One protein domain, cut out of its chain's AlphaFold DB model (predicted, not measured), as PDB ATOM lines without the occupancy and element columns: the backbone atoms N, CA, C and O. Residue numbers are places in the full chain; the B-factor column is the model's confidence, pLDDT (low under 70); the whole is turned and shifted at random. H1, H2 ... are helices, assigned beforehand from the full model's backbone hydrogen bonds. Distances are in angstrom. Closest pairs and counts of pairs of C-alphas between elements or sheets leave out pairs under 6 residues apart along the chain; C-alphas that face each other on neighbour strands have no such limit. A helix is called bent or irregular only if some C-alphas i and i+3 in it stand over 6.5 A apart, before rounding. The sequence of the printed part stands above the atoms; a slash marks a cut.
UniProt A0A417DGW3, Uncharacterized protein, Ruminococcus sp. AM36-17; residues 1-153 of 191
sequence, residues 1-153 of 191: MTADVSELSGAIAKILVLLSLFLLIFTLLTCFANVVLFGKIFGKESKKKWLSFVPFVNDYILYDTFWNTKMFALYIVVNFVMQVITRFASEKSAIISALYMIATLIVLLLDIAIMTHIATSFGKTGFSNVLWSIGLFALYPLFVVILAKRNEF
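What this domain is: This is residues 1 to 153 of the 191 residues of an uncharacterized protein of Ruminococcus sp. AM36-17 (UniProt A0A417DGW3). The model is a fork with two prongs: the long helix H1 makes one, the hairpin of H4 and H5 the other, and they are joined at one end by a head of H2, H3 and the bent helix H6. The space between the prongs is open, and residues 1 to 25, of which 2 to 25 belong to H1, stick out alone. The printed part has 153 residues with six named helices, H1 to H6 in order, and no named strand; its class is all helix. It is loose, with a radius of gyration of the C-alphas of 19.2 A, and elongated, spanning 61 by 36 by 36 A.

Where its parts are: H1, residues 2 to 42, is the longest helix at 59.0 A, from C-alpha 2 at (151.621, 122.619, 135.857) to C-alpha 42 at (124.283, 137.414, 185.981). H2 is residues 49 to 53, 8.1 A, and H3 residues 55 to 66, 16.4 A. H4 is residues 69 to 88, 28.8 A, and H5 residues 94 to 121, 40.6 A. H6, residues 126 to 150, was assigned as one helix by its hydrogen bonds but is bent: C-alphas 138 and 141 are 9.2 A apart. Its arms are H6a, residues 126 to 138, 19.1 A, and H6b, residues 141 to 150, 14.3 A, ending with C-alpha 150 at (135.838, 149.291, 182.935).

How they stand to each other: H1 touches H6b with residues 26 to 40 alone, at a shallow tilt of 20 degrees, the same way; the closest C-alphas, of Thr 30 and Pro 141, are 4.6 A apart. H1 touches H2 with residues 31 to 42 alone, closest at the C-alphas of Val 35 and Ser 52, 5.8 A. H1 is apart from H4, H5 and H6a. H6a touches H5 at a steep tilt of 57 degrees, opposite ways, with the C-alphas of Thr 116 and Ser 133 closest at 4.9 A. H4 and H5 form a helical hairpin at a shallow tilt of 26 degrees; their closest C-alphas, of Val 78 and Ala 103, are 6.4 A apart. H3 touches H5, closest at the C-alphas of Phe 66 and Ile 118, 5.6 A. H2 and H3 only just touch, only at the corner, with 3 pairs of C-alphas within 8 A, the closest those of Ser 52 and Asn 58 at 4.8 A. Each O i to N i+4 pair is within hydrogen-bond range in H1, H3, H4 and H5, against 8 of 9 in H6a, 5 of 6 in H6b and 0 of 1 in H2, where 2 of 2 O i to N i+3 pairs are.

The domain as a whole: The C-alphas farthest apart, of Met 1 and Glu 45, are 64.0 A apart. The printed part has no cut and no long link. Mean pLDDT of the printed part is 85.2; residues 1 to 5, 44 to 49, 52 and 89 to 92 are under 70.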
ATOM      1  N   MET A   1     153.641 125.459 133.186       55.69
ATOM      2  CA  MET A   1     152.212 125.669 133.504       55.69
ATOM      3  C   MET A   1     151.684 124.760 134.615       55.69
ATOM      4  O   MET A   1     150.893 125.246 135.402       55.69
ATOM      5  N   THR A   2     152.080 123.485 134.740       59.00
ATOM      6  CA  THR A   2     151.621 122.619 135.857       59.00
ATOM      7  C   THR A   2     152.325 122.902 137.193       59.00
ATOM      8  O   THR A   2     151.691 122.796 138.240       59.00
ATOM      9  N   ALA A   3     153.598 123.316 137.163       60.84
ATOM     10  CA  ALA A   3     154.360 123.696 138.356       60.84
ATOM     11  C   ALA A   3     153.754 124.922 139.070       60.84
ATOM     12  O   ALA A   3     153.465 124.843 140.263       60.84
ATOM     13  N   ASP A   4     153.424 125.986 138.330       67.44
ATOM     14  CA  ASP A   4     152.848 127.225 138.883       67.44
ATOM     15  C   ASP A   4     151.488 127.000 139.567       67.44
ATOM     16  O   ASP A   4     151.209 127.556 140.627       67.44
ATOM     17  N   VAL A   5     150.642 126.133 138.995       67.69
ATOM     18  CA  VAL A   5     149.328 125.790 139.570       67.69
ATOM     19  C   VAL A   5     149.484 124.946 140.839       67.69
ATOM     20  O   VAL A   5     148.722 125.122 141.790       67.69
ATOM     21  N   SER A   6     150.486 124.062 140.889       73.25
ATOM     22  CA  SER A   6     150.764 123.234 142.069       73.25
ATOM     23  C   SER A   6     151.316 124.049 143.245       73.25
ATOM     24  O   SER A   6     150.890 123.852 144.385       73.25
ATOM     25  N   GLU A   7     152.179 125.033 142.975       77.56
ATOM     26  CA  GLU A   7     152.698 125.955 143.988       77.56
ATOM     27  C   GLU A   7     151.619 126.926 144.480       77.56
ATOM     28  O   GLU A   7     151.473 127.126 145.690       77.56
ATOM     29  N   LEU A   8     150.793 127.458 143.569       77.94
ATOM     30  CA  LEU A   8     149.649 128.307 143.905       77.94
ATOM     31  C   LEU A   8     148.612 127.552 144.750       77.94
ATOM     32  O   LEU A   8     148.154 128.065 145.770       77.94
ATOM     33  N   SER A   9     148.290 126.307 144.385       82.00
ATOM     34  CA  SER A   9     147.407 125.437 145.172       82.00
ATOM     35  C   SER A   9     147.973 125.166 146.570       82.00
ATOM     36  O   SER A   9     147.230 125.184 147.554       82.00
ATOM     37  N   GLY A  10     149.286 124.947 146.684       84.44
ATOM     38  CA  GLY A  10     149.962 124.765 147.969       84.44
ATOM     39  C   GLY A  10     149.941 126.024 148.844       84.44
ATOM     40  O   GLY A  10     149.729 125.932 150.055       84.44
ATOM     41  N   ALA A  11     150.118 127.206 148.250       86.31
ATOM     42  CA  ALA A  11     150.035 128.486 148.951       86.31
ATOM     43  C   ALA A  11     148.610 128.783 149.445       86.31
ATOM     44  O   ALA A  11     148.429 129.149 150.607       86.31
ATOM     45  N   ILE A  12     147.595 128.547 148.606       88.19
ATOM     46  CA  ILE A  12     146.181 128.709 148.971       88.19
ATOM     47  C   ILE A  12     145.822 127.793 150.144       88.19
ATOM     48  O   ILE A  12     145.231 128.254 151.119       88.19
ATOM     49  N   ALA A  13     146.229 126.520 150.106       87.56
ATOM     50  CA  ALA A  13     145.971 125.586 151.200       87.56
ATOM     51  C   ALA A  13     146.579 126.069 152.531       87.56
ATOM     52  O   ALA A  13     145.907 126.047 153.561       87.56
ATOM     53  N   LYS A  14     147.819 126.576 152.514       91.00
ATOM     54  CA  LYS A  14     148.468 127.149 153.707       91.00
ATOM     55  C   LYS A  14     147.726 128.379 154.235       91.00
ATOM     56  O   LYS A  14     147.528 128.486 155.443       91.00
ATOM     57  N   ILE A  15     147.284 129.278 153.351       92.56
ATOM     58  CA  ILE A  15     146.491 130.459 153.728       92.56
ATOM     59  C   ILE A  15     145.170 130.036 154.372       92.56
ATOM     60  O   ILE A  15     144.815 130.566 155.422       92.56
ATOM     61  N   LEU A  16     144.466 129.058 153.798       92.06
ATOM     62  CA  LEU A  16     143.210 128.549 154.352       92.06
ATOM     63  C   LEU A  16     143.407 127.915 155.735       92.06
ATOM     64  O   LEU A  16     142.606 128.164 156.635       92.06
ATOM     65  N   VAL A  17     144.490 127.157 155.938       93.06
ATOM     66  CA  VAL A  17     144.833 126.590 157.253       93.06
ATOM     67  C   VAL A  17     145.103 127.703 158.265       93.06
ATOM     68  O   VAL A  17     144.507 127.697 159.343       93.06
ATOM     69  N   LEU A  18     145.928 128.695 157.918       93.31
ATOM     70  CA  LEU A  18     146.210 129.839 158.793       93.31
ATOM     71  C   LEU A  18     144.941 130.635 159.124       93.31
ATOM     72  O   LEU A  18     144.726 130.984 160.283       93.31
ATOM     73  N   LEU A  19     144.077 130.867 158.135       91.94
ATOM     74  CA  LEU A  19     142.798 131.544 158.322       91.94
ATOM     75  C   LEU A  19     141.873 130.744 159.248       91.94
ATOM     76  O   LEU A  19     141.283 131.314 160.160       91.94
ATOM     77  N   SER A  20     141.777 129.425 159.066       90.31
ATOM     78  CA  SER A  20     140.961 128.558 159.925       90.31
ATOM     79  C   SER A  20     141.452 128.553 161.376       90.31
ATOM     80  O   SER A  20     140.645 128.646 162.301       90.31
ATOM     81  N   LEU A  21     142.773 128.533 161.584       93.12
ATOM     82  CA  LEU A  21     143.389 128.599 162.907       93.12
ATOM     83  C   LEU A  21     143.145 129.964 163.562       93.12
ATOM     84  O   LEU A  21     142.787 130.033 164.737       93.12
ATOM     85  N   PHE A  22     143.276 131.046 162.791       91.19
ATOM     86  CA  PHE A  22     142.947 132.394 163.245       91.19
ATOM     87  C   PHE A  22     141.475 132.504 163.668       91.19
ATOM     88  O   PHE A  22     141.195 132.976 164.769       91.19
ATOM     89  N   LEU A  23     140.539 132.015 162.847       90.31
ATOM     90  CA  LEU A  23     139.106 132.016 163.158       90.31
ATOM     91  C   LEU A  23     138.787 131.183 164.405       90.31
ATOM     92  O   LEU A  23     137.961 131.594 165.221       90.31
ATOM     93  N   LEU A  24     139.462 130.048 164.593       90.56
ATOM     94  CA  LEU A  24     139.317 129.220 165.788       90.56
ATOM     95  C   LEU A  24     139.773 129.971 167.046       90.56
ATOM     96  O   LEU A  24     139.025 130.039 168.022       90.56
ATOM     97  N   ILE A  25     140.955 130.593 167.016       91.31
ATOM     98  CA  ILE A  25     141.465 131.406 168.134       91.31
ATOM     99  C   ILE A  25     140.519 132.578 168.414       91.31
ATOM    100  O   ILE A  25     140.151 132.821 169.564       91.31
ATOM    101  N   PHE A  26     140.078 133.280 167.371       88.94
ATOM    102  CA  PHE A  26     139.146 134.396 167.490       88.94
ATOM    103  C   PHE A  26     137.802 133.968 168.104       88.94
ATOM    104  O   PHE A  26     137.248 134.662 168.960       88.94
ATOM    105  N   THR A  27     137.303 132.786 167.734       87.56
ATOM    106  CA  THR A  27     136.085 132.197 168.307       87.56
ATOM    107  C   THR A  27     136.269 131.868 169.790       87.56
ATOM    108  O   THR A  27     135.402 132.188 170.604       87.56
ATOM    109  N   LEU A  28     137.415 131.299 170.182       88.75
ATOM    110  CA  LEU A  28     137.727 131.036 171.592       88.75
ATOM    111  C   LEU A  28     137.803 132.333 172.409       88.75
ATOM    112  O   LEU A  28     137.245 132.401 173.507       88.75
ATOM    113  N   LEU A  29     138.429 133.382 171.864       90.50
ATOM    114  CA  LEU A  29     138.462 134.707 172.488       90.50
ATOM    115  C   LEU A  29     137.055 135.290 172.648       90.50
ATOM    116  O   LEU A  29     136.732 135.834 173.703       90.50
ATOM    117  N   THR A  30     136.203 135.139 171.635       88.25
ATOM    118  CA  THR A  30     134.798 135.573 171.668       88.25
ATOM    119  C   THR A  30     134.018 134.840 172.752       88.25
ATOM    120  O   THR A  30     133.301 135.461 173.536       88.25
ATOM    121  N   CYS A  31     134.222 133.531 172.871       86.00
ATOM    122  CA  CYS A  31     133.614 132.733 173.921       86.00
ATOM    123  C   CYS A  31     134.037 133.211 175.318       86.00
ATOM    124  O   CYS A  31     133.193 133.415 176.192       86.00
ATOM    125  N   PHE A  32     135.336 133.449 175.527       86.88
ATOM    126  CA  PHE A  32     135.847 134.004 176.782       86.88
ATOM    127  C   PHE A  32     135.248 135.386 177.084       86.88
ATOM    128  O   PHE A  32     134.833 135.666 178.211       86.88
ATOM    129  N   ALA A  33     135.154 136.242 176.072       89.88
ATOM    130  CA  ALA A  33     134.596 137.576 176.198       89.88
ATOM    131  C   ALA A  33     133.112 137.556 176.608       89.88
ATOM    132  O   ALA A  33     132.709 138.292 177.515       89.88
ATOM    133  N   ASN A  34     132.324 136.643 176.033       88.50
ATOM    134  CA  ASN A  34     130.930 136.423 176.420       88.50
ATOM    135  C   ASN A  34     130.808 135.934 177.865       88.50
ATOM    136  O   ASN A  34     129.935 136.406 178.588       88.50
ATOM    137  N   VAL A  35     131.712 135.069 178.343       85.50
ATOM    138  CA  VAL A  35     131.743 134.654 179.760       85.50
ATOM    139  C   VAL A  35     131.948 135.858 180.687       85.50
ATOM    140  O   VAL A  35     131.284 135.952 181.722       85.50
ATOM    141  N   VAL A  36     132.842 136.789 180.332       87.88
ATOM    142  CA  VAL A  36     133.083 138.014 181.117       87.88
ATOM    143  C   VAL A  36     131.837 138.897 181.138       87.88
ATOM    144  O   VAL A  36     131.399 139.312 182.214       87.88
ATOM    145  N   LEU A  37     131.234 139.140 179.974       87.56
ATOM    146  CA  LEU A  37     130.018 139.939 179.856       87.56
ATOM    147  C   LEU A  37     128.857 139.313 180.641       87.56
ATOM    148  O   LEU A  37     128.185 139.988 181.417       87.56
ATOM    149  N   PHE A  38     128.670 138.001 180.519       86.25
ATOM    150  CA  PHE A  38     127.617 137.258 181.210       86.25
ATOM    151  C   PHE A  38     127.867 137.214 182.710       86.25
ATOM    152  O   PHE A  38     126.923 137.258 183.492       86.25
ATOM    153  N   GLY A  39     129.130 137.179 183.133       84.56
ATOM    154  CA  GLY A  39     129.495 137.350 184.531       84.56
ATOM    155  C   GLY A  39     129.047 138.698 185.093       84.56
ATOM    156  O   GLY A  39     128.635 138.754 186.249       84.56
ATOM    157  N   LYS A  40     129.060 139.759 184.279       86.56
ATOM    158  CA  LYS A  40     128.520 141.065 184.668       86.56
ATOM    159  C   LYS A  40     126.987 141.075 184.679       86.56
ATOM    160  O   LYS A  40     126.407 141.604 185.617       86.56
ATOM    161  N   ILE A  41     126.340 140.457 183.686       85.56
ATOM    162  CA  ILE A  41     124.868 140.383 183.584       85.56
ATOM    163  C   ILE A  41     124.264 139.539 184.720       85.56
ATOM    164  O   ILE A  41     123.264 139.919 185.318       85.56
ATOM    165  N   PHE A  42     124.847 138.379 185.027       80.88
ATOM    166  CA  PHE A  42     124.283 137.414 185.981       80.88
ATOM    167  C   PHE A  42     124.907 137.463 187.383       80.88
ATOM    168  O   PHE A  42     124.452 136.738 188.268       80.88
ATOM    169  N   GLY A  43     125.939 138.280 187.601       75.50
ATOM    170  CA  GLY A  43     126.619 138.408 188.891       75.50
ATOM    171  C   GLY A  43     127.488 137.203 189.292       75.50
ATOM    172  O   GLY A  43     127.817 136.318 188.493       75.50
ATOM    173  N   LYS A  44     127.913 137.179 190.567       57.81
ATOM    174  CA  LYS A  44     128.880 136.196 191.102       57.81
ATOM    175  C   LYS A  44     128.328 134.767 191.236       57.81
ATOM    176  O   LYS A  44     129.117 133.832 191.159       57.81
ATOM    177  N   GLU A  45     127.016 134.571 191.348       58.72
ATOM    178  CA  GLU A  45     126.421 133.247 191.620       58.72
ATOM    179  C   GLU A  45     126.167 132.355 190.388       58.72
ATOM    180  O   GLU A  45     125.562 131.283 190.468       58.72
ATOM    181  N   SER A  46     126.574 132.756 189.192       54.44
ATOM    182  CA  SER A  46     125.912 132.219 188.008       54.44
ATOM    183  C   SER A  46     126.421 130.834 187.561       54.44
ATOM    184  O   SER A  46     127.272 130.734 186.673       54.44
ATOM    185  N   LYS A  47     125.730 129.766 187.991       56.47
ATOM    186  CA  LYS A  47     125.620 128.477 187.253       56.47
ATOM    187  C   LYS A  47     125.222 128.669 185.773       56.47
ATOM    188  O   LYS A  47     125.351 127.765 184.960       56.47
ATOM    189  N   LYS A  48     124.740 129.866 185.422       66.38
ATOM    190  CA  LYS A  48     124.320 130.299 184.085       66.38
ATOM    191  C   LYS A  48     125.445 130.863 183.206       66.38
ATOM    192  O   LYS A  48     125.189 131.083 182.031       66.38
ATOM    193  N   LYS A  49     126.678 131.050 183.706       67.56
ATOM    194  CA  LYS A  49     127.838 131.425 182.860       67.56
ATOM    195  C   LYS A  49     128.059 130.421 181.734       67.56
ATOM    196  O   LYS A  49     128.426 130.821 180.637       67.56
ATOM    197  N   TRP A  50     127.756 129.145 181.977       71.50
ATOM    198  CA  TRP A  50     127.876 128.111 180.954       71.50
ATOM    199  C   TRP A  50     126.919 128.312 179.760       71.50
ATOM    200  O   TRP A  50     127.204 127.862 178.657       71.50
ATOM    201  N   LEU A  51     125.826 129.069 179.929       72.19
ATOM    202  CA  LEU A  51     124.922 129.396 178.821       72.19
ATOM    203  C   LEU A  51     125.583 130.279 177.749       72.19
ATOM    204  O   LEU A  51     125.109 130.290 176.620       72.19
ATOM    205  N   SER A  52     126.683 130.973 178.073       68.69
ATOM    206  CA  SER A  52     127.467 131.739 177.089       68.69
ATOM    207  C   SER A  52     128.183 130.862 176.055       68.69
ATOM    208  O   SER A  52     128.513 131.352 174.981       68.69
ATOM    209  N   PHE A  53     128.396 129.571 176.346       72.12
ATOM    210  CA  PHE A  53     129.016 128.634 175.401       72.12
ATOM    211  C   PHE A  53     128.036 128.126 174.341       72.12
ATOM    212  O   PHE A  53     128.464 127.539 173.353       72.12
ATOM    213  N   VAL A  54     126.728 128.317 174.538       81.44
ATOM    214  CA  VAL A  54     125.707 127.887 173.578       81.44
ATOM    215  C   VAL A  54     125.378 129.076 172.670       81.44
ATOM    216  O   VAL A  54     124.734 130.006 173.157       81.44
ATOM    217  N   PRO A  55     125.751 129.067 171.373       76.56
ATOM    218  CA  PRO A  55     125.654 130.247 170.505       76.56
ATOM    219  C   PRO A  55     124.254 130.878 170.475       76.56
ATOM    220  O   PRO A  55     124.092 132.051 170.784       76.56
ATOM    221  N   PHE A  56     123.212 130.068 170.263       78.56
ATOM    222  CA  PHE A  56     121.828 130.557 170.224       78.56
ATOM    223  C   PHE A  56     121.344 131.156 171.548       78.56
ATOM    224  O   PHE A  56     120.580 132.118 171.559       78.56
ATOM    225  N   VAL A  57     121.758 130.574 172.676       81.38
ATOM    226  CA  VAL A  57     121.375 131.084 173.999       81.38
ATOM    227  C   VAL A  57     122.155 132.356 174.307       81.38
ATOM    228  O   VAL A  57     121.603 133.276 174.909       81.38
ATOM    229  N   ASN A  58     123.415 132.415 173.873       86.44
ATOM    230  CA  ASN A  58     124.245 133.597 173.983       86.44
ATOM    231  C   ASN A  58     123.603 134.780 173.248       86.44
ATOM    232  O   ASN A  58     123.312 135.797 173.875       86.44
ATOM    233  N   ASP A  59     123.287 134.603 171.967       86.56
ATOM    234  CA  ASP A  59     122.676 135.647 171.145       86.56
ATOM    235  C   ASP A  59     121.314 136.058 171.709       86.56
ATOM    236  O   ASP A  59     121.053 137.244 171.897       86.56
ATOM    237  N   TYR A  60     120.479 135.094 172.111       89.38
ATOM    238  CA  TYR A  60     119.214 135.397 172.779       89.38
ATOM    239  C   TYR A  60     119.409 136.305 174.000       89.38
ATOM    240  O   TYR A  60     118.686 137.286 174.153       89.38
ATOM    241  N   ILE A  61     120.376 135.999 174.873       88.38
ATOM    242  CA  ILE A  61     120.643 136.799 176.075       88.38
ATOM    243  C   ILE A  61     121.153 138.191 175.700       88.38
ATOM    244  O   ILE A  61     120.731 139.156 176.334       88.38
ATOM    245  N   LEU A  62     122.019 138.318 174.691       90.44
ATOM    246  CA  LEU A  62     122.510 139.615 174.216       90.44
ATOM    247  C   LEU A  62     121.356 140.492 173.724       90.44
ATOM    248  O   LEU A  62     121.194 141.616 174.196       90.44
ATOM    249  N   TYR A  63     120.502 139.961 172.850       92.38
ATOM    250  CA  TYR A  63     119.345 140.689 172.338       92.38
ATOM    251  C   TYR A  63     118.303 140.977 173.429       92.38
ATOM    252  O   TYR A  63     117.808 142.097 173.511       92.38
ATOM    253  N   ASP A  64     117.988 140.014 174.303       91.00
ATOM    254  CA  ASP A  64     117.068 140.200 175.439       91.00
ATOM    255  C   ASP A  64     117.579 141.262 176.423       91.00
ATOM    256  O   ASP A  64     116.781 141.986 177.021       91.00
ATOM    257  N   THR A  65     118.894 141.361 176.614       88.75
ATOM    258  CA  THR A  65     119.496 142.283 177.588       88.75
ATOM    259  C   THR A  65     119.688 143.684 177.020       88.75
ATOM    260  O   THR A  65     119.376 144.650 177.706       88.75
ATOM    261  N   PHE A  66     120.201 143.805 175.794       92.00
ATOM    262  CA  PHE A  66     120.668 145.087 175.255       92.00
ATOM    263  C   PHE A  66     119.739 145.710 174.216       92.00
ATOM    264  O   PHE A  66     119.852 146.905 173.953       92.00
ATOM    265  N   TRP A  67     118.823 144.936 173.626       92.38
ATOM    266  CA  TRP A  67     117.942 145.442 172.578       92.38
ATOM    267  C   TRP A  67     116.477 145.058 172.786       92.38
ATOM    268  O   TRP A  67     115.730 145.822 173.388       92.38
ATOM    269  N   ASN A  68     116.032 143.921 172.252       90.50
ATOM    270  CA  ASN A  68     114.778 143.257 172.602       90.50
ATOM    271  C   ASN A  68     114.701 141.860 171.951       90.50
ATOM    272  O   ASN A  68     115.385 141.552 170.973       90.50
ATOM    273  N   THR A  69     113.783 141.025 172.442       90.44
ATOM    274  CA  THR A  69     113.556 139.659 171.937       90.44
ATOM    275  C   THR A  69     112.937 139.605 170.533       90.44
ATOM    276  O   THR A  69     113.096 138.607 169.835       90.44
ATOM    277  N   LYS A  70     112.235 140.657 170.086       92.75
ATOM    278  CA  LYS A  70     111.621 140.689 168.746       92.75
ATOM    279  C   LYS A  70     112.690 140.755 167.651       92.75
ATOM    280  O   LYS A  70     112.572 140.054 166.653       92.75
ATOM    281  N   MET A  71     113.754 141.528 167.869       92.56
ATOM    282  CA  MET A  71     114.885 141.619 166.937       92.56
ATOM    283  C   MET A  71     115.685 140.318 166.891       92.56
ATOM    284  O   MET A  71     116.105 139.909 165.813       92.56
ATOM    285  N   PHE A  72     115.799 139.599 168.013       92.44
ATOM    286  CA  PHE A  72     116.344 138.238 168.003       92.44
ATOM    287  C   PHE A  72     115.501 137.282 167.149       92.44
ATOM    288  O   PHE A  72     116.043 136.521 166.352       92.44
ATOM    289  N   ALA A  73     114.171 137.328 167.279       92.75
ATOM    290  CA  ALA A  73     113.292 136.500 166.456       92.75
ATOM    291  C   ALA A  73     113.458 136.819 164.961       92.75
ATOM    292  O   ALA A  73     113.567 135.898 164.154       92.75
ATOM    293  N   LEU A  74     113.557 138.104 164.601       93.50
ATOM    294  CA  LEU A  74     113.861 138.527 163.233       93.50
ATOM    295  C   LEU A  74     115.214 137.975 162.760       93.50
ATOM    296  O   LEU A  74     115.274 137.380 161.688       93.50
ATOM    297  N   TYR A  75     116.269 138.105 163.569       92.25
ATOM    298  CA  TYR A  75     117.599 137.571 163.265       92.25
ATOM    299  C   TYR A  75     117.559 136.067 162.967       92.25
ATOM    300  O   TYR A  75     118.098 135.620 161.951       92.25
ATOM    301  N   ILE A  76     116.874 135.285 163.806       92.25
ATOM    302  CA  ILE A  76     116.730 133.835 163.622       92.25
ATOM    303  C   ILE A  76     115.939 133.508 162.356       92.25
ATOM    304  O   ILE A  76     116.358 132.639 161.595       92.25
ATOM    305  N   VAL A  77     114.823 134.199 162.100       92.75
ATOM    306  CA  VAL A  77     113.996 133.964 160.906       92.75
ATOM    307  C   VAL A  77     114.786 134.257 159.634       92.75
ATOM    308  O   VAL A  77     114.786 133.431 158.725       92.75
ATOM    309  N   VAL A  78     115.502 135.381 159.571       91.69
ATOM    310  CA  VAL A  78     116.304 135.745 158.393       91.69
ATOM    311  C   VAL A  78     117.438 134.740 158.178       91.69
ATOM    312  O   VAL A  78     117.607 134.246 157.064       91.69
ATOM    313  N   ASN A  79     118.164 134.357 159.235       89.94
ATOM    314  CA  ASN A  79     119.211 133.335 159.142       89.94
ATOM    315  C   ASN A  79     118.665 131.971 158.706       89.94
ATOM    316  O   ASN A  79     119.276 131.293 157.881       89.94
ATOM    317  N   PHE A  80     117.498 131.574 159.208       89.75
ATOM    318  CA  PHE A  80     116.843 130.342 158.787       89.75
ATOM    319  C   PHE A  80     116.441 130.390 157.309       89.75
ATOM    320  O   PHE A  80     116.743 129.460 156.563       89.75
ATOM    321  N   VAL A  81     115.827 131.490 156.861       87.38
ATOM    322  CA  VAL A  81     115.465 131.702 155.452       87.38
ATOM    323  C   VAL A  81     116.702 131.624 154.559       87.38
ATOM    324  O   VAL A  81     116.654 130.949 153.537       87.38
ATOM    325  N   MET A  82     117.831 132.215 154.962       86.12
ATOM    326  CA  MET A  82     119.088 132.088 154.216       86.12
ATOM    327  C   MET A  82     119.550 130.634 154.093       86.12
ATOM    328  O   MET A  82     119.895 130.209 152.997       86.12
ATOM    329  N   GLN A  83     119.513 129.854 155.177       85.50
ATOM    330  CA  GLN A  83     119.912 128.438 155.171       85.50
ATOM    331  C   GLN A  83     118.999 127.554 154.313       85.50
ATOM    332  O   GLN A  83     119.432 126.537 153.773       85.50
ATOM    333  N   VAL A  84     117.719 127.915 154.213       84.62
ATOM    334  CA  VAL A  84     116.771 127.275 153.299       84.62
ATOM    335  C   VAL A  84     117.118 127.666 151.864       84.62
ATOM    336  O   VAL A  84     117.319 126.790 151.028       84.62
ATOM    337  N   ILE A  85     117.271 128.963 151.588       80.81
ATOM    338  CA  ILE A  85     117.613 129.474 150.258       80.81
ATOM    339  C   ILE A  85     118.888 128.810 149.732       80.81
ATOM    340  O   ILE A  85     118.860 128.275 148.634       80.81
ATOM    341  N   THR A  86     119.974 128.767 150.506       78.44
ATOM    342  CA  THR A  86     121.248 128.170 150.065       78.44
ATOM    343  C   THR A  86     121.161 126.666 149.821       78.44
ATOM    344  O   THR A  86     121.873 126.155 148.964       78.44
ATOM    345  N   ARG A  87     120.279 125.947 150.527       77.62
ATOM    346  CA  ARG A  87     120.055 124.508 150.306       77.62
ATOM    347  C   ARG A  87     119.234 124.201 149.059       77.62
ATOM    348  O   ARG A  87     119.442 123.156 148.452       77.62
ATOM    349  N   PHE A  88     118.292 125.072 148.700       72.00
ATOM    350  CA  PHE A  88     117.420 124.884 147.535       72.00
ATOM    351  C   PHE A  88     117.898 125.646 146.291       72.00
ATOM    352  O   PHE A  88     117.413 125.396 145.187       72.00
ATOM    353  N   ALA A  89     118.864 126.553 146.442       65.00
ATOM    354  CA  ALA A  89     119.477 127.285 145.348       65.00
ATOM    355  C   ALA A  89     120.346 126.350 144.496       65.00
ATOM    356  O   ALA A  89     121.527 126.153 144.762       65.00
ATOM    357  N   SER A  90     119.781 125.817 143.415       58.19
ATOM    358  CA  SER A  90     120.605 125.471 142.255       58.19
ATOM    359  C   SER A  90     121.191 126.772 141.698       58.19
ATOM    360  O   SER A  90     120.446 127.724 141.468       58.19
ATOM    361  N   GLU A  91     122.510 126.821 141.512       59.78
ATOM    362  CA  GLU A  91     123.386 128.005 141.366       59.78
ATOM    363  C   GLU A  91     123.088 128.999 140.207       59.78
ATOM    364  O   GLU A  91     123.952 129.784 139.828       59.78
ATOM    365  N   LYS A  92     121.892 129.012 139.601       62.47
ATOM    366  CA  LYS A  92     121.621 129.723 138.335       62.47
ATOM    367  C   LYS A  92     120.484 130.751 138.347       62.47
ATOM    368  O   LYS A  92     120.224 131.352 137.310       62.47
ATOM    369  N   SER A  93     119.802 130.992 139.471       76.62
ATOM    370  CA  SER A  93     118.726 131.999 139.518       76.62
ATOM    371  C   SER A  93     119.212 133.339 140.073       76.62
ATOM    372  O   SER A  93     119.484 133.464 141.266       76.62
ATOM    373  N   ALA A  94     119.249 134.371 139.224       80.88
ATOM    374  CA  ALA A  94     119.608 135.739 139.613       80.88
ATOM    375  C   ALA A  94     118.709 136.302 140.734       80.88
ATOM    376  O   ALA A  94     119.175 137.051 141.590       80.88
ATOM    377  N   ILE A  95     117.435 135.895 140.768       82.50
ATOM    378  CA  ILE A  95     116.469 136.294 141.803       82.50
ATOM    379  C   ILE A  95     116.870 135.713 143.163       82.50
ATOM    380  O   ILE A  95     116.825 136.410 144.173       82.50
ATOM    381  N   ILE A  96     117.305 134.450 143.190       82.56
ATOM    382  CA  ILE A  96     117.742 133.785 144.421       82.56
ATOM    383  C   ILE A  96     119.000 134.462 144.977       82.56
ATOM    384  O   ILE A  96     119.066 134.752 146.171       82.56
ATOM    385  N   SER A  97     119.961 134.787 144.109       83.19
ATOM    386  CA  SER A  97     121.172 135.516 144.499       83.19
ATOM    387  C   SER A  97     120.864 136.918 145.039       83.19
ATOM    388  O   SER A  97     121.432 137.323 146.053       83.19
ATOM    389  N   ALA A  98     119.935 137.650 144.412       86.06
ATOM    390  CA  ALA A  98     119.509 138.966 144.888       86.06
ATOM    391  C   ALA A  98     118.830 138.889 146.269       86.06
ATOM    392  O   ALA A  98     119.154 139.673 147.160       86.06
ATOM    393  N   LEU A  99     117.943 137.910 146.482       85.69
ATOM    394  CA  LEU A  99     117.304 137.677 147.784       85.69
ATOM    395  C   LEU A  99     118.325 137.327 148.871       85.69
ATOM    396  O   LEU A  99     118.240 137.848 149.982       85.69
ATOM    397  N   TYR A 100     119.313 136.488 148.549       87.00
ATOM    398  CA  TYR A 100     120.392 136.146 149.474       87.00
ATOM    399  C   TYR A 100     121.229 137.373 149.862       87.00
ATOM    400  O   TYR A 100     121.545 137.563 151.038       87.00
ATOM    401  N   MET A 101     121.541 138.248 148.900       88.00
ATOM    402  CA  MET A 101     122.269 139.494 149.155       88.00
ATOM    403  C   MET A 101     121.485 140.432 150.083       88.00
ATOM    404  O   MET A 101     122.050 140.952 151.043       88.00
ATOM    405  N   ILE A 102     120.179 140.604 149.846       90.31
ATOM    406  CA  ILE A 102     119.307 141.423 150.703       90.31
ATOM    407  C   ILE A 102     119.247 140.844 152.120       90.31
ATOM    408  O   ILE A 102     119.405 141.580 153.091       90.31
ATOM    409  N   ALA A 103     119.063 139.528 152.258       89.62
ATOM    410  CA  ALA A 103     119.030 138.870 153.562       89.62
ATOM    411  C   ALA A 103     120.360 139.026 154.317       89.62
ATOM    412  O   ALA A 103     120.360 139.364 155.500       89.62
ATOM    413  N   THR A 104     121.488 138.871 153.617       90.44
ATOM    414  CA  THR A 104     122.830 139.086 154.178       90.44
ATOM    415  C   THR A 104     123.005 140.527 154.659       90.44
ATOM    416  O   THR A 104     123.524 140.754 155.749       90.44
ATOM    417  N   LEU A 105     122.523 141.508 153.890       92.94
ATOM    418  CA  LEU A 105     122.563 142.917 154.279       92.94
ATOM    419  C   LEU A 105     121.713 143.189 155.528       92.94
ATOM    420  O   LEU A 105     122.153 143.911 156.417       92.94
ATOM    421  N   ILE A 106     120.523 142.588 155.631       93.19
ATOM    422  CA  ILE A 106     119.672 142.706 156.825       93.19
ATOM    423  C   ILE A 106     120.387 142.139 158.056       93.19
ATOM    424  O   ILE A 106     120.391 142.790 159.099       93.19
ATOM    425  N   VAL A 107     121.010 140.961 157.947       91.69
ATOM    426  CA  VAL A 107     121.772 140.369 159.059       91.69
ATOM    427  C   VAL A 107     122.938 141.264 159.462       91.69
ATOM    428  O   VAL A 107     123.077 141.568 160.641       91.69
ATOM    429  N   LEU A 108     123.693 141.783 158.493       92.62
ATOM    430  CA  LEU A 108     124.784 142.720 158.752       92.62
ATOM    431  C   LEU A 108     124.308 143.970 159.511       92.62
ATOM    432  O   LEU A 108     124.959 144.412 160.458       92.62
ATOM    433  N   LEU A 109     123.162 144.538 159.126       93.50
ATOM    434  CA  LEU A 109     122.579 145.687 159.823       93.50
ATOM    435  C   LEU A 109     122.150 145.337 161.253       93.50
ATOM    436  O   LEU A 109     122.352 146.146 162.158       93.50
ATOM    437  N   LEU A 110     121.591 144.142 161.473       93.81
ATOM    438  CA  LEU A 110     121.244 143.655 162.811       93.81
ATOM    439  C   LEU A 110     122.492 143.466 163.681       93.81
ATOM    440  O   LEU A 110     122.480 143.888 164.837       93.81
ATOM    441  N   ASP A 111     123.572 142.915 163.122       90.88
ATOM    442  CA  ASP A 111     124.848 142.727 163.818       90.88
ATOM    443  C   ASP A 111     125.454 144.075 164.238       90.88
ATOM    444  O   ASP A 111     125.831 144.264 165.393       90.88
ATOM    445  N   ILE A 112     125.479 145.067 163.346       92.06
ATOM    446  CA  ILE A 112     125.961 146.419 163.680       92.06
ATOM    447  C   ILE A 112     125.070 147.071 164.747       92.06
ATOM    448  O   ILE A 112     125.558 147.716 165.685       92.06
ATOM    449  N   ALA A 113     123.755 146.904 164.631       93.62
ATOM    450  CA  ALA A 113     122.809 147.510 165.550       93.62
ATOM    451  C   ALA A 113     122.902 146.907 166.959       93.62
ATOM    452  O   ALA A 113     122.919 147.669 167.928       93.62
ATOM    453  N   ILE A 114     123.055 145.582 167.112       93.31
ATOM    454  CA  ILE A 114     123.248 144.986 168.441       93.31
ATOM    455  C   ILE A 114     124.556 145.467 169.085       93.31
ATOM    456  O   ILE A 114     124.551 145.786 170.273       93.31
ATOM    457  N   MET A 115     125.642 145.647 168.319       93.56
ATOM    458  CA  MET A 115     126.887 146.239 168.843       93.56
ATOM    459  C   MET A 115     126.682 147.677 169.331       93.56
ATOM    460  O   MET A 115     127.182 148.056 170.393       93.56
ATOM    461  N   THR A 116     125.883 148.456 168.602       93.56
ATOM    462  CA  THR A 116     125.523 149.830 168.978       93.56
ATOM    463  C   THR A 116     124.681 149.867 170.251       93.56
ATOM    464  O   THR A 116     124.930 150.666 171.156       93.56
ATOM    465  N   HIS A 117     123.715 148.961 170.376       93.38
ATOM    466  CA  HIS A 117     122.899 148.815 171.576       93.38
ATOM    467  C   HIS A 117     123.720 148.369 172.792       93.38
ATOM    468  O   HIS A 117     123.524 148.899 173.889       93.38
ATOM    469  N   ILE A 118     124.696 147.474 172.604       91.88
ATOM    470  CA  ILE A 118     125.652 147.089 173.650       91.88
ATOM    471  C   ILE A 118     126.447 148.316 174.107       91.88
ATOM    472  O   ILE A 118     126.437 148.629 175.295       91.88
ATOM    473  N   ALA A 119     127.088 149.053 173.196       92.69
ATOM    474  CA  ALA A 119     127.861 150.247 173.544       92.69
ATOM    475  C   ALA A 119     127.009 151.303 174.280       92.69
ATOM    476  O   ALA A 119     127.426 151.834 175.314       92.69
ATOM    477  N   THR A 120     125.783 151.533 173.805       92.00
ATOM    478  CA  THR A 120     124.813 152.452 174.427       92.00
ATOM    479  C   THR A 120     124.426 152.010 175.839       92.00
ATOM    480  O   THR A 120     124.350 152.834 176.748       92.00
ATOM    481  N   SER A 121     124.266 150.704 176.064       91.00
ATOM    482  CA  SER A 121     123.944 150.122 177.375       91.00
ATOM    483  C   SER A 121     125.057 150.296 178.415       91.00
ATOM    484  O   SER A 121     124.807 150.192 179.614       91.00
ATOM    485  N   PHE A 122     126.280 150.600 177.975       90.44
ATOM    486  CA  PHE A 122     127.410 151.011 178.819       90.44
ATOM    487  C   PHE A 122     127.582 152.542 178.893       90.44
ATOM    488  O   PHE A 122     128.651 153.039 179.257       90.44
ATOM    489  N   GLY A 123     126.557 153.303 178.503       87.00
ATOM    490  CA  GLY A 123     126.530 154.763 178.574       87.00
ATOM    491  C   GLY A 123     127.348 155.465 177.488       87.00
ATOM    492  O   GLY A 123     127.654 156.647 177.632       87.00
ATOM    493  N   LYS A 124     127.745 154.771 176.410       89.25
ATOM    494  CA  LYS A 124     128.440 155.407 175.280       89.25
ATOM    495  C   LYS A 124     127.407 156.027 174.340       89.25
ATOM    496  O   LYS A 124     126.624 155.316 173.724       89.25
ATOM    497  N   THR A 125     127.410 157.351 174.215       84.56
ATOM    498  CA  THR A 125     126.477 158.107 173.360       84.56
ATOM    499  C   THR A 125     127.230 158.984 172.351       84.56
ATOM    500  O   THR A 125     128.448 159.172 172.447       84.56
ATOM    501  N   GLY A 126     126.524 159.482 171.328       82.69
ATOM    502  CA  GLY A 126     127.086 160.373 170.306       82.69
ATOM    503  C   GLY A 126     128.234 159.753 169.498       82.69
ATOM    504  O   GLY A 126     128.200 158.574 169.148       82.69
ATOM    505  N   PHE A 127     129.279 160.538 169.217       82.00
ATOM    506  CA  PHE A 127     130.438 160.103 168.421       82.00
ATOM    507  C   PHE A 127     131.222 158.947 169.067       82.00
ATOM    508  O   PHE A 127     131.726 158.064 168.375       82.00
ATOM    509  N   SER A 128     131.269 158.896 170.404       84.56
ATOM    510  CA  SER A 128     131.921 157.798 171.126       84.56
ATOM    511  C   SER A 128     131.230 156.459 170.860       84.56
ATOM    512  O   SER A 128     131.907 155.444 170.721       84.56
ATOM    513  N   ASN A 129     129.899 156.456 170.729       88.62
ATOM    514  CA  ASN A 129     129.131 155.246 170.438       88.62
ATOM    515  C   ASN A 129     129.537 154.629 169.097       88.62
ATOM    516  O   ASN A 129     129.777 153.429 169.018       88.62
ATOM    517  N   VAL A 130     129.700 155.456 168.062       87.88
ATOM    518  CA  VAL A 130     130.109 154.997 166.727       87.88
ATOM    519  C   VAL A 130     131.467 154.297 166.788       87.88
ATOM    520  O   VAL A 130     131.604 153.181 166.296       87.88
ATOM    521  N   LEU A 131     132.450 154.893 167.468       89.06
ATOM    522  CA  LEU A 131     133.781 154.295 167.626       89.06
ATOM    523  C   LEU A 131     133.742 152.980 168.415       89.06
ATOM    524  O   LEU A 131     134.390 152.008 168.026       89.06
ATOM    525  N   TRP A 132     132.968 152.929 169.503       91.38
ATOM    526  CA  TRP A 132     132.790 151.701 170.281       91.38
ATOM    527  C   TRP A 132     132.077 150.611 169.482       91.38
ATOM    528  O   TRP A 132     132.464 149.452 169.575       91.38
ATOM    529  N   SER A 133     131.088 150.976 168.669       92.12
ATOM    530  CA  SER A 133     130.329 150.048 167.826       92.12
ATOM    531  C   SER A 133     131.189 149.476 166.706       92.12
ATOM    532  O   SER A 133     131.181 148.268 166.495       92.12
ATOM    533  N   ILE A 134     131.998 150.311 166.045       91.25
ATOM    534  CA  ILE A 134     132.979 149.865 165.045       91.25
ATOM    535  C   ILE A 134     134.006 148.932 165.695       91.25
ATOM    536  O   ILE A 134     134.301 147.868 165.152       91.25
ATOM    537  N   GLY A 135     134.515 149.289 166.877       91.88
ATOM    538  CA  GLY A 135     135.441 148.446 167.633       91.88
ATOM    539  C   GLY A 135     134.830 147.104 168.044       91.88
ATOM    540  O   GLY A 135     135.482 146.071 167.917       91.88
ATOM    541  N   LEU A 136     133.569 147.095 168.478       92.44
ATOM    542  CA  LEU A 136     132.820 145.877 168.793       92.44
ATOM    543  C   LEU A 136     132.534 145.028 167.551       92.44
ATOM    544  O   LEU A 136     132.588 143.810 167.640       92.44
ATOM    545  N   PHE A 137     132.262 145.640 166.402       90.88
ATOM    546  CA  PHE A 137     132.024 144.913 165.160       90.88
ATOM    547  C   PHE A 137     133.315 144.280 164.614       90.88
ATOM    548  O   PHE A 137     133.325 143.110 164.246       90.88
ATOM    549  N   ALA A 138     134.427 145.022 164.613       89.56
ATOM    550  CA  ALA A 138     135.705 144.550 164.077       89.56
ATOM    551  C   ALA A 138     136.475 143.628 165.041       89.56
ATOM    552  O   ALA A 138     137.115 142.667 164.620       89.56
ATOM    553  N   LEU A 139     136.448 143.930 166.342       91.19
ATOM    554  CA  LEU A 139     137.239 143.273 167.389       91.19
ATOM    555  C   LEU A 139     136.388 143.025 168.643       91.19
ATOM    556  O   LEU A 139     136.795 143.338 169.770       91.19
ATOM    557  N   TYR A 140     135.218 142.410 168.442       90.00
ATOM    558  CA  TYR A 140     134.261 142.055 169.494       90.00
ATOM    559  C   TYR A 140     134.901 141.570 170.806       90.00
ATOM    560  O   TYR A 140     134.665 142.210 171.837       90.00
ATOM    561  N   PRO A 141     135.747 140.513 170.819       89.88
ATOM    562  CA  PRO A 141     136.238 139.943 172.070       89.88
ATOM    563  C   PRO A 141     137.039 140.919 172.935       89.88
ATOM    564  O   PRO A 141     136.954 140.869 174.161       89.88
ATOM    565  N   LEU A 142     137.807 141.824 172.325       91.38
ATOM    566  CA  LEU A 142     138.608 142.799 173.065       91.38
ATOM    567  C   LEU A 142     137.730 143.928 173.605       91.38
ATOM    568  O   LEU A 142     137.760 144.233 174.799       91.38
ATOM    569  N   PHE A 143     136.916 144.531 172.737       92.31
ATOM    570  CA  PHE A 143     136.123 145.705 173.090       92.31
ATOM    571  C   PHE A 143     135.046 145.379 174.126       92.31
ATOM    572  O   PHE A 143     134.868 146.142 175.078       92.31
ATOM    573  N   VAL A 144     134.385 144.225 174.016       91.69
ATOM    574  CA  VAL A 144     133.331 143.841 174.963       91.69
ATOM    575  C   VAL A 144     133.890 143.547 176.359       91.69
ATOM    576  O   VAL A 144     133.274 143.921 177.357       91.69
ATOM    577  N   VAL A 145     135.095 142.969 176.463       91.81
ATOM    578  CA  VAL A 145     135.776 142.756 177.753       91.81
ATOM    579  C   VAL A 145     136.156 144.088 178.389       91.81
ATOM    580  O   VAL A 145     135.954 144.269 179.592       91.81
ATOM    581  N   ILE A 146     136.685 145.028 177.598       91.00
ATOM    582  CA  ILE A 146     137.040 146.365 178.088       91.00
ATOM    583  C   ILE A 146     135.788 147.086 178.596       91.00
ATOM    584  O   ILE A 146     135.818 147.621 179.706       91.00
ATOM    585  N   LEU A 147     134.685 147.062 177.838       91.00
ATOM    586  CA  LEU A 147     133.410 147.642 178.264       91.00
ATOM    587  C   LEU A 147     132.911 146.999 179.558       91.00
ATOM    588  O   LEU A 147     132.648 147.703 180.530       91.00
ATOM    589  N   ALA A 148     132.852 145.667 179.599       89.25
ATOM    590  CA  ALA A 148     132.333 144.928 180.741       89.25
ATOM    591  C   ALA A 148     133.157 145.154 182.021       89.25
ATOM    592  O   ALA A 148     132.590 145.235 183.113       89.25
ATOM    593  N   LYS A 149     134.487 145.267 181.919       88.19
ATOM    594  CA  LYS A 149     135.349 145.476 183.089       88.19
ATOM    595  C   LYS A 149     135.437 146.933 183.535       88.19
ATOM    596  O   LYS A 149     135.453 147.173 184.736       88.19
ATOM    597  N   ARG A 150     135.548 147.884 182.603       87.56
ATOM    598  CA  ARG A 150     135.838 149.291 182.935       87.56
ATOM    599  C   ARG A 150     134.600 150.158 183.110       87.56
ATOM    600  O   ARG A 150     134.710 151.197 183.746       87.56
ATOM    601  N   ASN A 151     133.462 149.770 182.537       88.94
ATOM    602  CA  ASN A 151     132.241 150.566 182.590       88.94
ATOM    603  C   ASN A 151     131.151 149.842 183.380       88.94
ATOM    604  O   ASN A 151     131.119 148.610 183.466       88.94
ATOM    605  N   GLU A 152     130.227 150.616 183.932       88.69
ATOM    606  CA  GLU A 152     128.977 150.105 184.480       88.69
ATOM    607  C   GLU A 152     127.870 150.164 183.430       88.69
ATOM    608  O   GLU A 152     127.988 150.856 182.416       88.69
ATOM    609  N   PHE A 153     126.821 149.374 183.647       90.38
ATOM    610  CA  PHE A 153     125.621 149.509 182.837       90.38
ATOM    611  C   PHE A 153     124.932 150.832 183.158       90.38
ATOM    612  O   PHE A 153     125.030 151.339 184.276       90.38
TER     613      PHE A 153